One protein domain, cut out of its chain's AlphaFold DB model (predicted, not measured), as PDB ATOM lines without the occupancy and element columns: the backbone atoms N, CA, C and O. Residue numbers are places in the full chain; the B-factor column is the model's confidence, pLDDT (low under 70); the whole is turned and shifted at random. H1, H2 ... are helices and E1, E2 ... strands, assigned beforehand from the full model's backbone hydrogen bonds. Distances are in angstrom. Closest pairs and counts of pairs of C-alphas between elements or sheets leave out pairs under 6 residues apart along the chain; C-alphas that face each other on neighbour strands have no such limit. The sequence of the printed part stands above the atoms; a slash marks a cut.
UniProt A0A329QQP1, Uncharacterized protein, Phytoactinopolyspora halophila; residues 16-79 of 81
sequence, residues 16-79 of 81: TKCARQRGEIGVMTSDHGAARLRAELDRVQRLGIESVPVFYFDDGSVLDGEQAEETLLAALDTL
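AT A GLANCE: This is residues 16 to 79 of the 81 residues of an uncharacterized protein of Phytoactinopolyspora halophila (UniProt A0A329QQP1). A two-strand hairpin, E1 and E2, and the short helix H3 that follows it lie at one end of an open, arched chain, while the longest helix, H2, spans the way toward a third helix, H1, at the other end. The middle of the arch is empty, and residues 20 to 26 and 30 to 48 stand free. The 64 printed residues hold three named helices and two named strands, in the order H1, H2, E1, E2, H3; the sheet, E1 - E2, is antiparallel and the class is mostly helix. The whole is only just extended, close to loose, with a radius of gyration of the C-alphas of 16.5 A and spans of 42 by 29 by 19 A.

HOW THE PARTS SIT: E1, residues 54 to 56, and E2, residues 62 to 64, form an antiparallel hairpin, with 172 degrees between their directions. C-alphas 54 and 64 face each other at 4.6 A. N 55 and O 63 are within hydrogen-bond range at 2.8 A, as are N 63 and O 55 at 3.0 A. A tight link of 4 residues joins E2 to H3, residues 69 to 77, and E1 and H3 are apart. H2, residues 33 to 45, is apart from E2 and from H3. H1, residues 16 to 24, is apart from H2, E1, E2 and H3. In H1, H2 and H3 every O i to N i+4 pair is within hydrogen-bond range.

IN THESE COORDINATES: H1 begins at C-alpha 16 (-37.800, -1.891, -11.694) and measures 12.7 A. H2 measures 18.1 A from C-alpha 33 (-25.779, -0.137, -24.732) to C-alpha 45. E1 measures 6.7 A and E2 6.6 A. H3 measures 12.4 A and ends at C-alpha 77 (4.547, -6.001, -7.166).

THE WHOLE: The two C-alphas farthest apart, those of Thr 16 and Thr 78, are 44.5 A apart. The printed part has no cut and no long link. Its mean pLDDT is 87.6, and no printed residue is under 70.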
ATOM      1  N   THR A  16     -37.626  -2.728 -12.894       75.38
ATOM      2  CA  THR A  16     -37.800  -1.891 -11.694       75.38
ATOM      3  C   THR A  16     -36.587  -1.938 -10.766       75.38
ATOM      4  O   THR A  16     -36.218  -0.920 -10.177       75.38
ATOM      5  N   LYS A  17     -35.919  -3.093 -10.672       80.88
ATOM      6  CA  LYS A  17     -34.693  -3.261  -9.880       80.88
ATOM      7  C   LYS A  17     -33.533  -2.506 -10.527       80.88
ATOM      8  O   LYS A  17     -32.834  -1.760  -9.844       80.88
ATOM      9  N   CYS A  18     -33.370  -2.640 -11.842       76.25
ATOM     10  CA  CYS A  18     -32.339  -1.917 -12.579       76.25
ATOM     11  C   CYS A  18     -32.556  -0.400 -12.560       76.25
ATOM     12  O   CYS A  18     -31.596   0.345 -12.379       76.25
ATOM     13  N   ALA A  19     -33.796   0.073 -12.711       75.81
ATOM     14  CA  ALA A  19     -34.114   1.499 -12.688       75.81
ATOM     15  C   ALA A  19     -33.752   2.157 -11.353       75.81
ATOM     16  O   ALA A  19     -33.110   3.206 -11.349       75.81
ATOM     17  N   ARG A  20     -34.099   1.510 -10.234       78.06
ATOM     18  CA  ARG A  20     -33.722   1.974  -8.896       78.06
ATOM     19  C   ARG A  20     -32.202   2.096  -8.762       78.06
ATOM     20  O   ARG A  20     -31.708   3.157  -8.399       78.06
ATOM     21  N   GLN A  21     -31.477   1.027  -9.084       82.56
ATOM     22  CA  GLN A  21     -30.027   0.983  -8.911       82.56
ATOM     23  C   GLN A  21     -29.322   2.043  -9.762       82.56
ATOM     24  O   GLN A  21     -28.452   2.733  -9.250       82.56
ATOM     25  N   ARG A  22     -29.741   2.241 -11.024       82.69
ATOM     26  CA  ARG A  22     -29.203   3.304 -11.898       82.69
ATOM     27  C   ARG A  22     -29.330   4.694 -11.275       82.69
ATOM     28  O   ARG A  22     -28.383   5.468 -11.360       82.69
ATOM     29  N   GLY A  23     -30.470   4.991 -10.649       78.56
ATOM     30  CA  GLY A  23     -30.700   6.266  -9.967       78.56
ATOM     31  C   GLY A  23     -29.787   6.475  -8.756       78.56
ATOM     32  O   GLY A  23     -29.294   7.579  -8.559       78.56
ATOM     33  N   GLU A  24     -29.506   5.415  -7.993       85.44
ATOM     34  CA  GLU A  24     -28.602   5.463  -6.832       85.44
ATOM     35  C   GLU A  24     -27.144   5.766  -7.232       85.44
ATOM     36  O   GLU A  24     -26.439   6.447  -6.494       85.44
ATOM     37  N   ILE A  25     -26.704   5.309  -8.412       87.62
ATOM     38  CA  ILE A  25     -25.325   5.496  -8.912       87.62
ATOM     39  C   ILE A  25     -25.186   6.585  -9.992       87.62
ATOM     40  O   ILE A  25     -24.106   6.755 -10.552       87.62
ATOM     41  N   GLY A  26     -26.263   7.312 -10.316       84.25
ATOM     42  CA  GLY A  26     -26.250   8.407 -11.299       84.25
ATOM     43  C   GLY A  26     -26.059   7.981 -12.764       84.25
ATOM     44  O   GLY A  26     -25.603   8.780 -13.581       84.25
ATOM     45  N   VAL A  27     -26.387   6.734 -13.121       84.06
ATOM     46  CA  VAL A  27     -26.203   6.204 -14.486       84.06
ATOM     47  C   VAL A  27     -27.370   6.580 -15.399       84.06
ATOM     48  O   VAL A  27     -28.529   6.273 -15.113       84.06
ATOM     49  N   MET A  28     -27.046   7.165 -16.556       76.75
ATOM     50  CA  MET A  28     -28.002   7.479 -17.623       76.75
ATOM     51  C   MET A  28     -28.171   6.317 -18.610       76.75
ATOM     52  O   MET A  28     -27.231   5.570 -18.887       76.75
ATOM     53  N   THR A  29     -29.371   6.171 -19.174       77.94
ATOM     54  CA  THR A  29     -29.657   5.175 -20.217       77.94
ATOM     55  C   THR A  29     -29.178   5.651 -21.586       77.94
ATOM     56  O   THR A  29     -29.244   6.839 -21.893       77.94
ATOM     57  N   SER A  30     -28.731   4.717 -22.429       80.44
ATOM     58  CA  SER A  30     -28.417   4.986 -23.835       80.44
ATOM     59  C   SER A  30     -28.924   3.857 -24.727       80.44
ATOM     60  O   SER A  30     -28.877   2.687 -24.339       80.44
ATOM     61  N   ASP A  31     -29.330   4.203 -25.947       81.31
ATOM     62  CA  ASP A  31     -29.884   3.243 -26.915       81.31
ATOM     63  C   ASP A  31     -28.802   2.355 -27.558       81.31
ATOM     64  O   ASP A  31     -29.091   1.337 -28.186       81.31
ATOM     65  N   HIS A  32     -27.525   2.695 -27.361       82.94
ATOM     66  CA  HIS A  32     -26.384   1.962 -27.916       82.94
ATOM     67  C   HIS A  32     -25.819   0.885 -26.979       82.94
ATOM     68  O   HIS A  32     -24.957   0.106 -27.395       82.94
ATOM     69  N   GLY A  33     -26.303   0.799 -25.733       84.69
ATOM     70  CA  GLY A  33     -25.779  -0.137 -24.732       84.69
ATOM     71  C   GLY A  33     -25.841  -1.599 -25.181       84.69
ATOM     72  O   GLY A  33     -24.875  -2.338 -25.012       84.69
ATOM     73  N   ALA A  34     -26.932  -2.002 -25.840       86.31
ATOM     74  CA  ALA A  34     -27.115  -3.378 -26.297       86.31
ATOM     75  C   ALA A  34     -26.152  -3.772 -27.431       86.31
ATOM     76  O   ALA A  34     -25.638  -4.888 -27.444       86.31
ATOM     77  N   ALA A  35     -25.900  -2.872 -28.387       88.31
ATOM     78  CA  ALA A  35     -24.960  -3.132 -29.479       88.31
ATOM     79  C   ALA A  35     -23.519  -3.212 -28.957       88.31
ATOM     80  O   ALA A  35     -22.791  -4.144 -29.295       88.31
ATOM     81  N   ARG A  36     -23.140  -2.284 -28.069       89.38
ATOM     82  CA  ARG A  36     -21.814  -2.271 -27.441       89.38
ATOM     83  C   ARG A  36     -21.580  -3.506 -26.569       89.38
ATOM     84  O   ARG A  36     -20.505  -4.086 -26.641       89.38
ATOM     85  N   LEU A  37     -22.581  -3.928 -25.792       90.06
ATOM     86  CA  LEU A  37     -22.488  -5.131 -24.965       90.06
ATOM     87  C   LEU A  37     -22.262  -6.383 -25.816       90.06
ATOM     88  O   LEU A  37     -21.373  -7.163 -25.507       90.06
ATOM     89  N   ARG A  38     -23.027  -6.564 -26.903       91.62
ATOM     90  CA  ARG A  38     -22.835  -7.714 -27.803       91.62
ATOM     91  C   ARG A  38     -21.444  -7.717 -28.432       91.62
ATOM     92  O   ARG A  38     -20.787  -8.746 -28.407       91.62
ATOM     93  N   ALA A  39     -20.974  -6.565 -28.913       92.19
ATOM     94  CA  ALA A  39     -19.633  -6.450 -29.481       92.19
ATOM     95  C   ALA A  39     -18.528  -6.805 -28.467       92.19
ATOM     96  O   ALA A  39     -17.543  -7.445 -28.834       92.19
ATOM     97  N   GLU A  40     -18.698  -6.422 -27.198       90.00
ATOM     98  CA  GLU A  40     -17.737  -6.769 -26.148       90.00
ATOM     99  C   GLU A  40     -17.810  -8.250 -25.766       90.00
ATOM    100  O   GLU A  40     -16.772  -8.886 -25.618       90.00
ATOM    101  N   LEU A  41     -19.007  -8.835 -25.681       89.69
ATOM    102  CA  LEU A  41     -19.158 -10.274 -25.448       89.69
ATOM    103  C   LEU A  41     -18.543 -11.099 -26.588       89.69
ATOM    104  O   LEU A  41     -17.821 -12.052 -26.312       89.69
ATOM    105  N   ASP A  42     -18.733 -10.693 -27.847       91.81
ATOM    106  CA  ASP A  42     -18.082 -11.326 -29.004       91.81
ATOM    107  C   ASP A  42     -16.553 -11.203 -28.932       91.81
ATOM    108  O   ASP A  42     -15.824 -12.120 -29.320       91.81
ATOM    109  N   ARG A  43     -16.039 -10.061 -28.453       89.12
ATOM    110  CA  ARG A  43     -14.601  -9.864 -28.225       89.12
ATOM    111  C   ARG A  43     -14.092 -10.811 -27.143       89.12
ATOM    112  O   ARG A  43     -13.109 -11.499 -27.394       89.12
ATOM    113  N   VAL A  44     -14.754 -10.859 -25.988       85.06
ATOM    114  CA  VAL A  44     -14.369 -11.696 -24.842       85.06
ATOM    115  C   VAL A  44     -14.451 -13.182 -25.187       85.06
ATOM    116  O   VAL A  44     -13.537 -13.931 -24.860       85.06
ATOM    117  N   GLN A  45     -15.474 -13.609 -25.931       86.00
ATOM    118  CA  GLN A  45     -15.620 -15.004 -26.350       86.00
ATOM    119  C   GLN A  45     -14.457 -15.475 -27.236       86.00
ATOM    120  O   GLN A  45     -14.029 -16.624 -27.140       86.00
ATOM    121  N   ARG A  46     -13.884 -14.586 -28.059       89.62
ATOM    122  CA  ARG A  46     -12.687 -14.894 -28.862       89.62
ATOM    123  C   ARG A  46     -11.395 -14.996 -28.045       89.62
ATOM    124  O   ARG A  46     -10.410 -15.486 -28.584       89.62
ATOM    125  N   LEU A  47     -11.384 -14.555 -26.785       84.69
ATOM    126  CA  LEU A  47     -10.222 -14.687 -25.898       84.69
ATOM    127  C   LEU A  47     -10.090 -16.097 -25.302       84.69
ATOM    128  O   LEU A  47      -9.089 -16.373 -24.656       84.69
ATOM    129  N   GLY A  48     -11.072 -16.983 -25.513       85.62
ATOM    130  CA  GLY A  48     -11.040 -18.347 -24.973       85.62
ATOM    131  C   GLY A  48     -11.207 -18.413 -23.451       85.62
ATOM    132  O   GLY A  48     -10.808 -19.395 -22.843       85.62
ATOM    133  N   ILE A  49     -11.773 -17.369 -22.840       85.06
ATOM    134  CA  ILE A  49     -12.041 -17.311 -21.399       85.06
ATOM    135  C   ILE A  49     -13.195 -18.264 -21.057       85.06
ATOM    136  O   ILE A  49     -14.296 -18.115 -21.591       85.06
ATOM    137  N   GLU A  50     -12.945 -19.219 -20.160       83.12
ATOM    138  CA  GLU A  50     -13.925 -20.230 -19.737       83.12
ATOM    139  C   GLU A  50     -14.692 -19.823 -18.464       83.12
ATOM    140  O   GLU A  50     -15.871 -20.155 -18.319       83.12
ATOM    141  N   SER A  51     -14.059 -19.045 -17.577       82.50
ATOM    142  CA  SER A  51     -14.638 -18.520 -16.333       82.50
ATOM    143  C   SER A  51     -14.239 -17.070 -16.076       82.50
ATOM    144  O   SER A  51     -13.249 -16.578 -16.596       82.50
ATOM    145  N   VAL A  52     -15.040 -16.355 -15.284       87.31
ATOM    146  CA  VAL A  52     -14.735 -14.995 -14.810       87.31
ATOM    147  C   VAL A  52     -14.728 -14.983 -13.275       87.31
ATOM    148  O   VAL A  52     -15.492 -15.752 -12.685       87.31
ATOM    149  N   PRO A  53     -13.943 -14.106 -12.615       91.56
ATOM    150  CA  PRO A  53     -13.070 -13.075 -13.194       91.56
ATOM    151  C   PRO A  53     -11.747 -13.622 -13.764       91.56
ATOM    152  O   PRO A  53     -11.261 -14.649 -13.312       91.56
ATOM    153  N   VAL A  54     -11.161 -12.909 -14.734       91.38
ATOM    154  CA  VAL A  54      -9.790 -13.140 -15.233       91.38
ATOM    155  C   VAL A  54      -9.021 -11.826 -15.177       91.38
ATOM    156  O   VAL A  54      -9.527 -10.796 -15.631       91.38
ATOM    157  N   PHE A  55      -7.802 -11.867 -14.649       91.81
ATOM    158  CA  PHE A  55      -6.899 -10.728 -14.536       91.81
ATOM    159  C   PHE A  55      -5.704 -10.931 -15.465       91.81
ATOM    160  O   PHE A  55      -5.042 -11.964 -15.400       91.81
ATOM    161  N   TYR A  56      -5.443  -9.942 -16.317       90.75
ATOM    162  CA  TYR A  56      -4.270  -9.886 -17.186       90.75
ATOM    163  C   TYR A  56      -3.330  -8.805 -16.660       90.75
ATOM    164  O   TYR A  56      -3.772  -7.672 -16.451       90.75
ATOM    165  N   PHE A  57      -2.063  -9.151 -16.466       92.19
ATOM    166  CA  PHE A  57      -1.019  -8.242 -16.001       92.19
ATOM    167  C   PHE A  57      -0.064  -7.893 -17.151       92.19
ATOM    168  O   PHE A  57       0.055  -8.641 -18.124       92.19
ATOM    169  N   ASP A  58       0.615  -6.746 -17.055       89.44
ATOM    170  CA  ASP A  58       1.472  -6.228 -18.135       89.44
ATOM    171  C   ASP A  58       2.707  -7.110 -18.406       89.44
ATOM    172  O   ASP A  58       3.245  -7.100 -19.513       89.44
ATOM    173  N   ASP A  59       3.127  -7.922 -17.431       89.19
ATOM    174  CA  ASP A  59       4.185  -8.932 -17.576       89.19
ATOM    175  C   ASP A  59       3.729 -10.198 -18.323       89.19
ATOM    176  O   ASP A  59       4.520 -11.116 -18.553       89.19
ATOM    177  N   GLY A  60       2.459 -10.250 -18.731       89.81
ATOM    178  CA  GLY A  60       1.855 -11.382 -19.422       89.81
ATOM    179  C   GLY A  60       1.352 -12.485 -18.492       89.81
ATOM    180  O   GLY A  60       0.859 -13.499 -18.992       89.81
ATOM    181  N   SER A  61       1.444 -12.318 -17.169       90.75
ATOM    182  CA  SER A  61       0.816 -13.240 -16.225       90.75
ATOM    183  C   SER A  61      -0.714 -13.127 -16.268       90.75
ATOM    184  O   SER A  61      -1.292 -12.076 -16.571       90.75
ATOM    185  N   VAL A  62      -1.380 -14.256 -16.011       91.94
ATOM    186  CA  VAL A  62      -2.841 -14.379 -16.042       91.94
ATOM    187  C   VAL A  62      -3.308 -15.109 -14.790       91.94
ATOM    188  O   VAL A  62      -2.799 -16.187 -14.480       91.94
ATOM    189  N   LEU A  63      -4.292 -14.539 -14.095       93.00
ATOM    190  CA  LEU A  63      -4.968 -15.173 -12.963       93.00
ATOM    191  C   LEU A  63      -6.445 -15.403 -13.303       93.00
ATOM    192  O   LEU A  63      -7.135 -14.462 -13.688       93.00
ATOM    193  N   ASP A  64      -6.920 -16.639 -13.145       92.06
ATOM    194  CA  ASP A  64      -8.316 -17.043 -13.388       92.06
ATOM    195  C   ASP A  64      -9.027 -17.341 -12.066       92.06
ATOM    196  O   ASP A  64      -8.472 -17.992 -11.180       92.06
ATOM    197  N   GLY A  65     -10.264 -16.878 -11.941       90.81
ATOM    198  CA  GLY A  65     -11.136 -17.126 -10.808       90.81
ATOM    199  C   GLY A  65     -10.940 -16.130  -9.673       90.81
ATOM    200  O   GLY A  65     -10.128 -15.204  -9.732       90.81
ATOM    201  N   GLU A  66     -11.724 -16.312  -8.614       93.25
ATOM    202  CA  GLU A  66     -11.583 -15.516  -7.397       93.25
ATOM    203  C   GLU A  66     -10.239 -15.820  -6.729       93.25
ATOM    204  O   GLU A  66      -9.979 -16.942  -6.290       93.25
ATOM    205  N   GLN A  67      -9.384 -14.802  -6.668       94.62
ATOM    206  CA  GLN A  67      -8.061 -14.881  -6.062       94.62
ATOM    207  C   GLN A  67      -8.067 -14.289  -4.658       94.62
ATOM    208  O   GLN A  67      -8.812 -13.352  -4.365       94.62
ATOM    209  N   ALA A  68      -7.183 -14.809  -3.807       95.69
ATOM    210  CA  ALA A  68      -6.854 -14.152  -2.551       95.69
ATOM    211  C   ALA A  68      -6.193 -12.792  -2.827       95.69
ATOM    212  O   ALA A  68      -5.446 -12.637  -3.799       95.69
ATOM    213  N   GLU A  69      -6.440 -11.815  -1.957       96.19
ATOM    214  CA  GLU A  69      -5.906 -10.458  -2.101       96.19
ATOM    215  C   GLU A  69      -4.374 -10.463  -2.168       96.19
ATOM    216  O   GLU A  69      -3.784  -9.799  -3.016       96.19
ATOM    217  N   GLU A  70      -3.727 -11.299  -1.357       97.06
ATOM    218  CA  GLU A  70      -2.274 -11.450  -1.328       97.06
ATOM    219  C   GLU A  70      -1.711 -11.932  -2.671       97.06
ATOM    220  O   GLU A  70      -0.603 -11.557  -3.049       97.06
ATOM    221  N   THR A  71      -2.476 -12.737  -3.416       95.19
ATOM    222  CA  THR A  71      -2.069 -13.221  -4.746       95.19
ATOM    223  C   THR A  71      -2.148 -12.106  -5.785       95.19
ATOM    224  O   THR A  71      -1.252 -11.977  -6.616       95.19
ATOM    225  N   LEU A  72      -3.184 -11.265  -5.711       94.00
ATOM    226  CA  LEU A  72      -3.312 -10.092  -6.577       94.00
ATOM    227  C   LEU A  72      -2.205  -9.070  -6.296       94.00
ATOM    228  O   LEU A  72      -1.610  -8.550  -7.235       94.00
ATOM    229  N   LEU A  73      -1.896  -8.814  -5.020       94.44
ATOM    230  CA  LEU A  73      -0.824  -7.897  -4.621       94.44
ATOM    231  C   LEU A  73       0.544  -8.381  -5.105       94.44
ATOM    232  O   LEU A  73       1.280  -7.609  -5.712       94.44
ATOM    233  N   ALA A  74       0.851  -9.667  -4.922       93.38
ATOM    234  CA  ALA A  74       2.108 -10.236  -5.397       93.38
ATOM    235  C   ALA A  74       2.280 -10.083  -6.919       93.38
ATOM    236  O   ALA A  74       3.375  -9.770  -7.377       93.38
ATOM    237  N   ALA A  75       1.206 -10.261  -7.695       92.75
ATOM    238  CA  ALA A  75       1.227 -10.076  -9.146       92.75
ATOM    239  C   ALA A  75       1.347  -8.599  -9.578       92.75
ATOM    240  O   ALA A  75       1.801  -8.315 -10.679       92.75
ATOM    241  N   LEU A  76       0.954  -7.641  -8.733       92.69
ATOM    242  CA  LEU A  76       1.177  -6.216  -8.998       92.69
ATOM    243  C   LEU A  76       2.609  -5.792  -8.663       92.69
ATOM    244  O   LEU A  76       3.204  -5.010  -9.404       92.69
ATOM    245  N   ASP A  77       3.179  -6.320  -7.580       91.81
ATOM    246  CA  ASP A  77       4.547  -6.001  -7.166       91.81
ATOM    247  C   ASP A  77       5.574  -6.408  -8.240       91.81
ATOM    248  O   ASP A  77       6.527  -5.662  -8.491       91.81
ATOM    249  N   THR A  78       5.347  -7.524  -8.951       84.44
ATOM    250  CA  THR A  78       6.214  -7.971 -10.060       84.44
ATOM    251  C   THR A  78       6.253  -7.001 -11.242       84.44
ATOM    252  O   THR A  78       7.230  -7.014 -11.985       84.44
ATOM    253  N   LEU A  79       5.250  -6.127 -11.403       81.62
ATOM    254  CA  LEU A  79       5.187  -5.138 -12.489       81.62
ATOM    255  C   LEU A  79       5.969  -3.850 -12.204       81.62
ATOM    256  O   LEU A  79       6.176  -3.043 -13.108       81.62
TER     257      LEU A  79